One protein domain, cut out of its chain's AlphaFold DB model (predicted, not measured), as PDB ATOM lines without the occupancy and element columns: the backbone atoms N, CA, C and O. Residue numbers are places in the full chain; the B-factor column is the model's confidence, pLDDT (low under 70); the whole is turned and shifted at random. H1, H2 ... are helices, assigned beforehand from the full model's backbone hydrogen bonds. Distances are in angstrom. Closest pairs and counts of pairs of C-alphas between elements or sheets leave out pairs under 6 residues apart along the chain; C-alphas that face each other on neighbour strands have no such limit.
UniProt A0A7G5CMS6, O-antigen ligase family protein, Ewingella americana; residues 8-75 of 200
ATOM      1  N   SER A   8     175.200 228.704 204.332       51.50
ATOM      2  CA  SER A   8     174.260 227.587 204.096       51.50
ATOM      3  C   SER A   8     172.880 227.824 204.728       51.50
ATOM      4  O   SER A   8     171.861 227.432 204.167       51.50
ATOM      5  N   SER A   9     172.835 228.566 205.838       63.19
ATOM      6  CA  SER A   9     171.629 228.810 206.643       63.19
ATOM      7  C   SER A   9     170.491 229.510 205.889       63.19
ATOM      8  O   SER A   9     169.324 229.180 206.106       63.19
ATOM      9  N   TRP A  10     170.786 230.478 205.019       71.00
ATOM     10  CA  TRP A  10     169.729 231.287 204.402       71.00
ATOM     11  C   TRP A  10     169.101 230.612 203.181       71.00
ATOM     12  O   TRP A  10     167.900 230.757 202.977       71.00
ATOM     13  N   TYR A  11     169.873 229.839 202.406       78.81
ATOM     14  CA  TYR A  11     169.343 229.032 201.303       78.81
ATOM     15  C   TYR A  11     168.483 227.876 201.818       78.81
ATOM     16  O   TYR A  11     167.424 227.605 201.257       78.81
ATOM     17  N   GLU A  12     168.896 227.234 202.914       78.06
ATOM     18  CA  GLU A  12     168.097 226.212 203.595       78.06
ATOM     19  C   GLU A  12     166.795 226.809 204.141       78.06
ATOM     20  O   GLU A  12     165.718 226.275 203.882       78.06
ATOM     21  N   ALA A  13     166.861 227.966 204.811       76.81
ATOM     22  CA  ALA A  13     165.674 228.671 205.295       76.81
ATOM     23  C   ALA A  13     164.730 229.080 204.153       76.81
ATOM     24  O   ALA A  13     163.515 228.919 204.276       76.81
ATOM     25  N   LEU A  14     165.272 229.561 203.030       86.94
ATOM     26  CA  LEU A  14     164.488 229.886 201.839       86.94
ATOM     27  C   LEU A  14     163.834 228.626 201.249       86.94
ATOM     28  O   LEU A  14     162.666 228.662 200.858       86.94
ATOM     29  N   GLY A  15     164.555 227.501 201.234       88.25
ATOM     30  CA  GLY A  15     164.047 226.201 200.800       88.25
ATOM     31  C   GLY A  15     162.879 225.722 201.661       88.25
ATOM     32  O   GLY A  15     161.806 225.434 201.132       88.25
ATOM     33  N   TYR A  16     163.037 225.722 202.986       82.75
ATOM     34  CA  TYR A  16     161.965 225.355 203.915       82.75
ATOM     35  C   TYR A  16     160.771 226.310 203.837       82.75
ATOM     36  O   TYR A  16     159.631 225.850 203.805       82.75
ATOM     37  N   ALA A  17     161.003 227.622 203.737       83.44
ATOM     38  CA  ALA A  17     159.932 228.602 203.553       83.44
ATOM     39  C   ALA A  17     159.145 228.342 202.260       83.44
ATOM     40  O   ALA A  17     157.915 228.383 202.264       83.44
ATOM     41  N   THR A  18     159.842 228.002 201.173       87.69
ATOM     42  CA  THR A  18     159.210 227.639 199.899       87.69
ATOM     43  C   THR A  18     158.375 226.365 200.035       87.69
ATOM     44  O   THR A  18     157.235 226.337 199.577       87.69
ATOM     45  N   LEU A  19     158.889 225.332 200.713       85.94
ATOM     46  CA  LEU A  19     158.146 224.091 200.966       85.94
ATOM     47  C   LEU A  19     156.886 224.333 201.807       85.94
ATOM     48  O   LEU A  19     155.821 223.823 201.467       85.94
ATOM     49  N   VAL A  20     156.980 225.145 202.863       83.50
ATOM     50  CA  VAL A  20     155.828 225.513 203.701       83.50
ATOM     51  C   VAL A  20     154.797 226.307 202.899       83.50
ATOM     52  O   VAL A  20     153.600 226.051 203.030       83.50
ATOM     53  N   ALA A  21     155.233 227.236 202.045       82.12
ATOM     54  CA  ALA A  21     154.340 228.012 201.190       82.12
ATOM     55  C   ALA A  21     153.617 227.125 200.166       82.12
ATOM     56  O   ALA A  21     152.403 227.244 200.012       82.12
ATOM     57  N   LEU A  22     154.333 226.200 199.520       85.38
ATOM     58  CA  LEU A  22     153.752 225.244 198.575       85.38
ATOM     59  C   LEU A  22     152.768 224.290 199.260       85.38
ATOM     60  O   LEU A  22     151.659 224.112 198.764       85.38
ATOM     61  N   ALA A  23     153.128 223.734 200.418       81.19
ATOM     62  CA  ALA A  23     152.237 222.871 201.193       81.19
ATOM     63  C   ALA A  23     150.990 223.628 201.676       81.19
ATOM     64  O   ALA A  23     149.876 223.113 201.615       81.19
ATOM     65  N   SER A  24     151.152 224.881 202.111       76.62
ATOM     66  CA  SER A  24     150.022 225.731 202.496       76.62
ATOM     67  C   SER A  24     149.133 226.050 201.297       76.62
ATOM     68  O   SER A  24     147.914 226.025 201.422       76.62
ATOM     69  N   TYR A  25     149.717 226.314 200.126       77.94
ATOM     70  CA  TYR A  25     148.963 226.561 198.901       77.94
ATOM     71  C   TYR A  25     148.147 225.333 198.481       77.94
ATOM     72  O   TYR A  25     146.956 225.459 198.207       77.94
ATOM     73  N   ASP A  26     148.759 224.149 198.499       80.81
ATOM     74  CA  ASP A  26     148.073 222.888 198.215       80.81
ATOM     75  C   ASP A  26     146.851 222.703 199.125       80.81
ATOM     76  O   ASP A  26     145.724 222.534 198.658       80.81
ATOM     77  N   VAL A  27     147.036 222.874 200.432       71.19
ATOM     78  CA  VAL A  27     145.952 222.670 201.393       71.19
ATOM     79  C   VAL A  27     144.870 223.757 201.313       71.19
ATOM     80  O   VAL A  27     143.695 223.460 201.525       71.19
ATOM     81  N   LEU A  28     145.232 225.010 201.022       68.88
ATOM     82  CA  LEU A  28     144.275 226.119 200.964       68.88
ATOM     83  C   LEU A  28     143.477 226.162 199.655       68.88
ATOM     84  O   LEU A  28     142.311 226.564 199.686       68.88
ATOM     85  N   PHE A  29     144.096 225.780 198.534       68.38
ATOM     86  CA  PHE A  29     143.553 226.006 197.190       68.38
ATOM     87  C   PHE A  29     143.309 224.728 196.381       68.38
ATOM     88  O   PHE A  29     142.401 224.725 195.551       68.38
ATOM     89  N   LEU A  30     144.073 223.651 196.602       71.00
ATOM     90  CA  LEU A  30     143.927 222.393 195.852       71.00
ATOM     91  C   LEU A  30     143.057 221.369 196.594       71.00
ATOM     92  O   LEU A  30     142.322 220.605 195.966       71.00
ATOM     93  N   VAL A  31     143.065 221.381 197.929       67.81
ATOM     94  CA  VAL A  31     142.207 220.511 198.742       67.81
ATOM     95  C   VAL A  31     140.826 221.150 198.924       67.81
ATOM     96  O   VAL A  31     140.613 221.982 199.800       67.81
ATOM     97  N   LEU A  32     139.825 220.691 198.162       58.91
ATOM     98  CA  LEU A  32     138.416 221.117 198.319       58.91
ATOM     99  C   LEU A  32     137.788 220.701 199.675       58.91
ATOM    100  O   LEU A  32     136.628 221.004 199.966       58.91
ATOM    101  N   GLY A  33     138.531 219.974 200.512       59.25
ATOM    102  CA  GLY A  33     138.098 219.482 201.813       59.25
ATOM    103  C   GLY A  33     138.370 220.465 202.951       59.25
ATOM    104  O   GLY A  33     139.499 220.879 203.189       59.25
ATOM    105  N   ARG A  34     137.347 220.734 203.769       68.38
ATOM    106  CA  ARG A  34     137.460 221.586 204.973       68.38
ATOM    107  C   ARG A  34     138.410 221.028 206.044       68.38
ATOM    108  O   ARG A  34     138.824 221.759 206.938       68.38
ATOM    109  N   THR A  35     138.759 219.745 205.954       68.50
ATOM    110  CA  THR A  35     139.738 219.078 206.822       68.50
ATOM    111  C   THR A  35     141.153 219.613 206.628       68.50
ATOM    112  O   THR A  35     141.935 219.570 207.573       68.50
ATOM    113  N   GLY A  36     141.472 220.163 205.451       65.62
ATOM    114  CA  GLY A  36     142.768 220.782 205.177       65.62
ATOM    115  C   GLY A  36     143.061 221.966 206.103       65.62
ATOM    116  O   GLY A  36     144.108 222.017 206.744       65.62
ATOM    117  N   TYR A  37     142.087 222.864 206.276       71.56
ATOM    118  CA  TYR A  37     142.211 224.010 207.186       71.56
ATOM    119  C   TYR A  37     142.427 223.580 208.640       71.56
ATOM    120  O   TYR A  37     143.222 224.182 209.360       71.56
ATOM    121  N   VAL A  38     141.740 222.513 209.064       74.69
ATOM    122  CA  VAL A  38     141.901 221.945 210.408       74.69
ATOM    123  C   VAL A  38     143.304 221.365 210.576       74.69
ATOM    124  O   VAL A  38     143.953 221.648 211.577       74.69
ATOM    125  N   ALA A  39     143.796 220.608 209.591       74.06
ATOM    126  CA  ALA A  39     145.139 220.037 209.623       74.06
ATOM    127  C   ALA A  39     146.226 221.122 209.693       74.06
ATOM    128  O   ALA A  39     147.133 221.008 210.514       74.06
ATOM    129  N   LEU A  40     146.101 222.203 208.912       74.56
ATOM    130  CA  LEU A  40     147.004 223.358 208.997       74.56
ATOM    131  C   LEU A  40     146.958 224.017 210.378       74.56
ATOM    132  O   LEU A  40     148.005 224.264 210.971       74.56
ATOM    133  N   GLY A  41     145.760 224.279 210.908       78.19
ATOM    134  CA  GLY A  41     145.602 224.910 212.219       78.19
ATOM    135  C   GLY A  41     146.191 224.070 213.353       78.19
ATOM    136  O   GLY A  41     146.923 224.590 214.193       78.19
ATOM    137  N   VAL A  42     145.925 222.761 213.352       80.12
ATOM    138  CA  VAL A  42     146.475 221.824 214.341       80.12
ATOM    139  C   VAL A  42     147.984 221.676 214.174       80.12
ATOM    140  O   VAL A  42     148.697 221.717 215.171       80.12
ATOM    141  N   GLY A  43     148.488 221.551 212.944       78.75
ATOM    142  CA  GLY A  43     149.918 221.428 212.664       78.75
ATOM    143  C   GLY A  43     150.708 222.659 213.111       78.75
ATOM    144  O   GLY A  43     151.697 222.525 213.829       78.75
ATOM    145  N   LEU A  44     150.229 223.859 212.774       77.50
ATOM    146  CA  LEU A  44     150.817 225.120 213.237       77.50
ATOM    147  C   LEU A  44     150.706 225.269 214.757       77.50
ATOM    148  O   LEU A  44     151.667 225.678 215.404       77.50
ATOM    149  N   GLY A  45     149.562 224.901 215.337       78.31
ATOM    150  CA  GLY A  45     149.358 224.902 216.783       78.31
ATOM    151  C   GLY A  45     150.352 223.991 217.499       78.31
ATOM    152  O   GLY A  45     151.020 224.432 218.426       78.31
ATOM    153  N   LEU A  46     150.513 222.751 217.035       79.12
ATOM    154  CA  LEU A  46     151.488 221.799 217.568       79.12
ATOM    155  C   LEU A  46     152.921 222.302 217.396       79.12
ATOM    156  O   LEU A  46     153.695 222.246 218.347       79.12
ATOM    157  N   TRP A  47     153.270 222.846 216.228       76.94
ATOM    158  CA  TRP A  47     154.593 223.423 216.000       76.94
ATOM    159  C   TRP A  47     154.892 224.561 216.982       76.94
ATOM    160  O   TRP A  47     155.950 224.558 217.614       76.94
ATOM    161  N   LEU A  48     153.951 225.486 217.194       75.06
ATOM    162  CA  LEU A  48     154.090 226.561 218.180       75.06
ATOM    163  C   LEU A  48     154.147 226.020 219.614       75.06
ATOM    164  O   LEU A  48     154.952 226.483 220.415       75.06
ATOM    165  N   LEU A  49     153.333 225.017 219.952       74.75
ATOM    166  CA  LEU A  49     153.350 224.396 221.277       74.75
ATOM    167  C   LEU A  49     154.690 223.722 221.583       74.75
ATOM    168  O   LEU A  49     155.143 223.763 222.726       74.75
ATOM    169  N   LEU A  50     155.330 223.115 220.588       72.88
ATOM    170  CA  LEU A  50     156.585 222.392 220.772       72.88
ATOM    171  C   LEU A  50     157.807 223.319 220.725       72.88
ATOM    172  O   LEU A  50     158.726 223.141 221.523       72.88
ATOM    173  N   SER A  51     157.794 224.344 219.869       72.56
ATOM    174  CA  SER A  51     158.931 225.258 219.671       72.56
ATOM    175  C   SER A  51     158.978 226.449 220.638       72.56
ATOM    176  O   SER A  51     160.056 226.982 220.894       72.56
ATOM    177  N   ALA A  52     157.842 226.878 221.193       72.19
ATOM    178  CA  ALA A  52     157.750 228.136 221.935       72.19
ATOM    179  C   ALA A  52     157.948 227.979 223.458       72.19
ATOM    180  O   ALA A  52     157.738 226.904 224.027       72.19
ATOM    181  N   GLY A  53     158.305 229.069 224.151       75.31
ATOM    182  CA  GLY A  53     158.448 229.093 225.616       75.31
ATOM    183  C   GLY A  53     157.105 228.992 226.366       75.31
ATOM    184  O   GLY A  53     156.044 229.248 225.799       75.31
ATOM    185  N   LEU A  54     157.123 228.673 227.669       72.56
ATOM    186  CA  LEU A  54     155.919 228.368 228.477       72.56
ATOM    187  C   LEU A  54     154.789 229.418 228.371       72.56
ATOM    188  O   LEU A  54     153.615 229.061 228.292       72.56
ATOM    189  N   ARG A  55     155.131 230.713 228.317       73.62
ATOM    190  CA  ARG A  55     154.153 231.810 228.164       73.62
ATOM    191  C   ARG A  55     153.470 231.808 226.792       73.62
ATOM    192  O   ARG A  55     152.269 232.039 226.706       73.62
ATOM    193  N   GLN A  56     154.226 231.523 225.732       73.06
ATOM    194  CA  GLN A  56     153.711 231.429 224.365       73.06
ATOM    195  C   GLN A  56     152.873 230.156 224.181       73.06
ATOM    196  O   GLN A  56     151.817 230.216 223.560       73.06
ATOM    197  N   ARG A  57     153.267 229.040 224.812       76.25
ATOM    198  CA  ARG A  57     152.458 227.807 224.859       76.25
ATOM    199  C   ARG A  57     151.083 228.054 225.482       76.25
ATOM    200  O   ARG A  57     150.072 227.676 224.899       76.25
ATOM    201  N   LEU A  58     151.037 228.731 226.633       75.50
ATOM    202  CA  LEU A  58     149.777 229.094 227.295       75.50
ATOM    203  C   LEU A  58     148.910 230.005 226.418       75.50
ATOM    204  O   LEU A  58     147.707 229.776 226.315       75.50
ATOM    205  N   ALA A  59     149.508 230.989 225.739       78.50
ATOM    206  CA  ALA A  59     148.782 231.864 224.822       78.50
ATOM    207  C   ALA A  59     148.150 231.087 223.651       78.50
ATOM    208  O   ALA A  59     146.980 231.302 223.345       78.50
ATOM    209  N   VAL A  60     148.883 230.147 223.041       78.44
ATOM    210  CA  VAL A  60     148.375 229.301 221.944       78.44
ATOM    211  C   VAL A  60     147.264 228.366 222.420       78.44
ATOM    212  O   VAL A  60     146.258 228.231 221.730       78.44
ATOM    213  N   MET A  61     147.389 227.770 223.611       76.44
ATOM    214  CA  MET A  61     146.336 226.929 224.195       76.44
ATOM    215  C   MET A  61     145.047 227.718 224.452       76.44
ATOM    216  O   MET A  61     143.963 227.261 224.093       76.44
ATOM    217  N   ILE A  62     145.159 228.911 225.046       80.81
ATOM    218  CA  ILE A  62     144.009 229.778 225.343       80.81
ATOM    219  C   ILE A  62     143.357 230.268 224.046       80.81
ATOM    220  O   ILE A  62     142.134 230.221 223.921       80.81
ATOM    221  N   LEU A  63     144.159 230.687 223.063       81.69
ATOM    222  CA  LEU A  63     143.669 231.111 221.752       81.69
ATOM    223  C   LEU A  63     142.976 229.955 221.019       81.69
ATOM    224  O   LEU A  63     141.876 230.134 220.506       81.69
ATOM    225  N   GLY A  64     143.585 228.766 221.006       77.31
ATOM    226  CA  GLY A  64     143.027 227.568 220.379       77.31
ATOM    227  C   GLY A  64     141.697 227.156 221.007       77.31
ATOM    228  O   GLY A  64     140.721 226.935 220.292       77.31
ATOM    229  N   LEU A  65     141.622 227.140 222.340       78.00
ATOM    230  CA  LEU A  65     140.378 226.881 223.064       78.00
ATOM    231  C   LEU A  65     139.317 227.952 222.764       78.00
ATOM    232  O   LEU A  65     138.159 227.617 222.531       78.00
ATOM    233  N   GLY A  66     139.714 229.225 222.705       78.94
ATOM    234  CA  GLY A  66     138.835 230.336 222.343       78.94
ATOM    235  C   GLY A  66     138.256 230.196 220.935       78.94
ATOM    236  O   GLY A  66     137.050 230.343 220.756       78.94
ATOM    237  N   VAL A  67     139.081 229.840 219.946       76.75
ATOM    238  CA  VAL A  67     138.641 229.591 218.564       76.75
ATOM    239  C   VAL A  67     137.674 228.410 218.500       76.75
ATOM    240  O   VAL A  67     136.641 228.520 217.845       76.75
ATOM    241  N   ILE A  68     137.949 227.310 219.208       70.50
ATOM    242  CA  ILE A  68     137.040 226.154 219.277       70.50
ATOM    243  C   ILE A  68     135.695 226.560 219.890       70.50
ATOM    244  O   ILE A  68     134.651 226.271 219.309       70.50
ATOM    245  N   CYS A  69     135.704 227.278 221.014       68.62
ATOM    246  CA  CYS A  69     134.484 227.777 221.645       68.62
ATOM    247  C   CYS A  69     133.703 228.706 220.706       68.62
ATOM    248  O   CYS A  69     132.506 228.520 220.514       68.62
ATOM    249  N   VAL A  70     134.365 229.669 220.062       69.62
ATOM    250  CA  VAL A  70     133.719 230.582 219.108       69.62
ATOM    251  C   VAL A  70     133.126 229.813 217.928       69.62
ATOM    252  O   VAL A  70     131.982 230.059 217.566       69.62
ATOM    253  N   LEU A  71     133.839 228.841 217.358       64.44
ATOM    254  CA  LEU A  71     133.311 228.020 216.267       64.44
ATOM    255  C   LEU A  71     132.064 227.236 216.700       64.44
ATOM    256  O   LEU A  71     131.070 227.239 215.977       64.44
ATOM    257  N   VAL A  72     132.078 226.628 217.889       63.16
ATOM    258  CA  VAL A  72     130.945 225.854 218.421       63.16
ATOM    259  C   VAL A  72     129.735 226.742 218.742       63.16
ATOM    260  O   VAL A  72     128.611 226.360 218.431       63.16
ATOM    261  N   PHE A  73     129.942 227.927 219.326       60.97
ATOM    262  CA  PHE A  73     128.849 228.789 219.796       60.97
ATOM    263  C   PHE A  73     128.349 229.812 218.761       60.97
ATOM    264  O   PHE A  73     127.180 230.186 218.800       60.97
ATOM    265  N   VAL A  74     129.195 230.275 217.834       59.22
ATOM    266  CA  VAL A  74     128.867 231.372 216.898       59.22
ATOM    267  C   VAL A  74     128.392 230.870 215.535       59.22
ATOM    268  O   VAL A  74     127.804 231.640 214.779       59.22
ATOM    269  N   THR A  75     128.565 229.584 215.200       50.00
ATOM    270  CA  THR A  75     128.007 229.033 213.952       50.00
ATOM    271  C   THR A  75     126.777 228.147 214.189       50.00
ATOM    272  O   THR A  75     126.911 226.931 214.292       50.00
TER     273      THR A  75
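Overview. This is residues 8 to 75 of the 200 residues of the protein "O-antigen ligase family protein" of Ewingella americana (UniProt A0A7G5CMS6). Three helices follow one another in a flat, open zigzag, in the shape of a letter N: H2 is the middle stroke, H1 joins it in a narrow V near one end, and H3 joins it in a second narrow V near the other end. H1 and H3 stay apart, and two stretches stick out free: residues 8 to 22, which belong to H1, and residues 65 to 75, of which 65 to 74 belong to H3. The printed part has 68 residues with three named helices in the order H1, H2, H3 and no named strand, and its class is all helix. The whole is loose, with a radius of gyration of the C-alphas of 14.8 A, and it spans 46 by 36 by 12 A.

Arrangement. The longest helix is H1, residues 8 to 30, and it touches H2, residues 35 to 51. H1 touches H2 with residues 24 to 28 alone, and H2 touches H1 with residues 36 to 40 alone; the closest C-alphas of the two, those of Val 27 and Gly 36, are 5.3 A apart. Their lines stand at a shallow tilt of 29 degrees, they run opposite ways, and they form a helical hairpin. Through its residues 45 to 50 alone H2 touches H3, residues 54 to 74, which takes part with residues 56 to 64 alone. Here the closest C-alphas are those of Leu 49 and Arg 57, 5.0 A apart. H2 and H3 run opposite ways at a shallow tilt of 22 degrees and form a second helical hairpin. H1 and H3 are apart. In H1, H2 and H3 every O i to N i+4 pair is within hydrogen-bond range.

Along the chain. H1 begins with C-alpha 8 at (174.260, 227.587, 204.096) and measures 31.9 A from first to last C-alpha. H2 begins with C-alpha 35 at (139.738, 219.078, 206.822) and measures 23.9 A. H3 measures 29.6 A and ends with C-alpha 74 at (128.867, 231.372, 216.898).

Size, cuts and confidence. The outline is flat. The two C-alphas farthest apart, those of Ser 8 and Phe 73, are 48.1 A apart. Residues 29 to 34 also stand free; without the three stretches that stand free the body has 36 residues and spans 32 by 16 by 10 A. The printed part has no cut. The link from H1 to H2, with 4 residues, and the link from H2 to H3, with 2 residues, are tight. The mean pLDDT of the printed part is 74.1, and it is under 70 at residues 8 to 9, 28 to 29, 31 to 36 and 69 to 75 of this model.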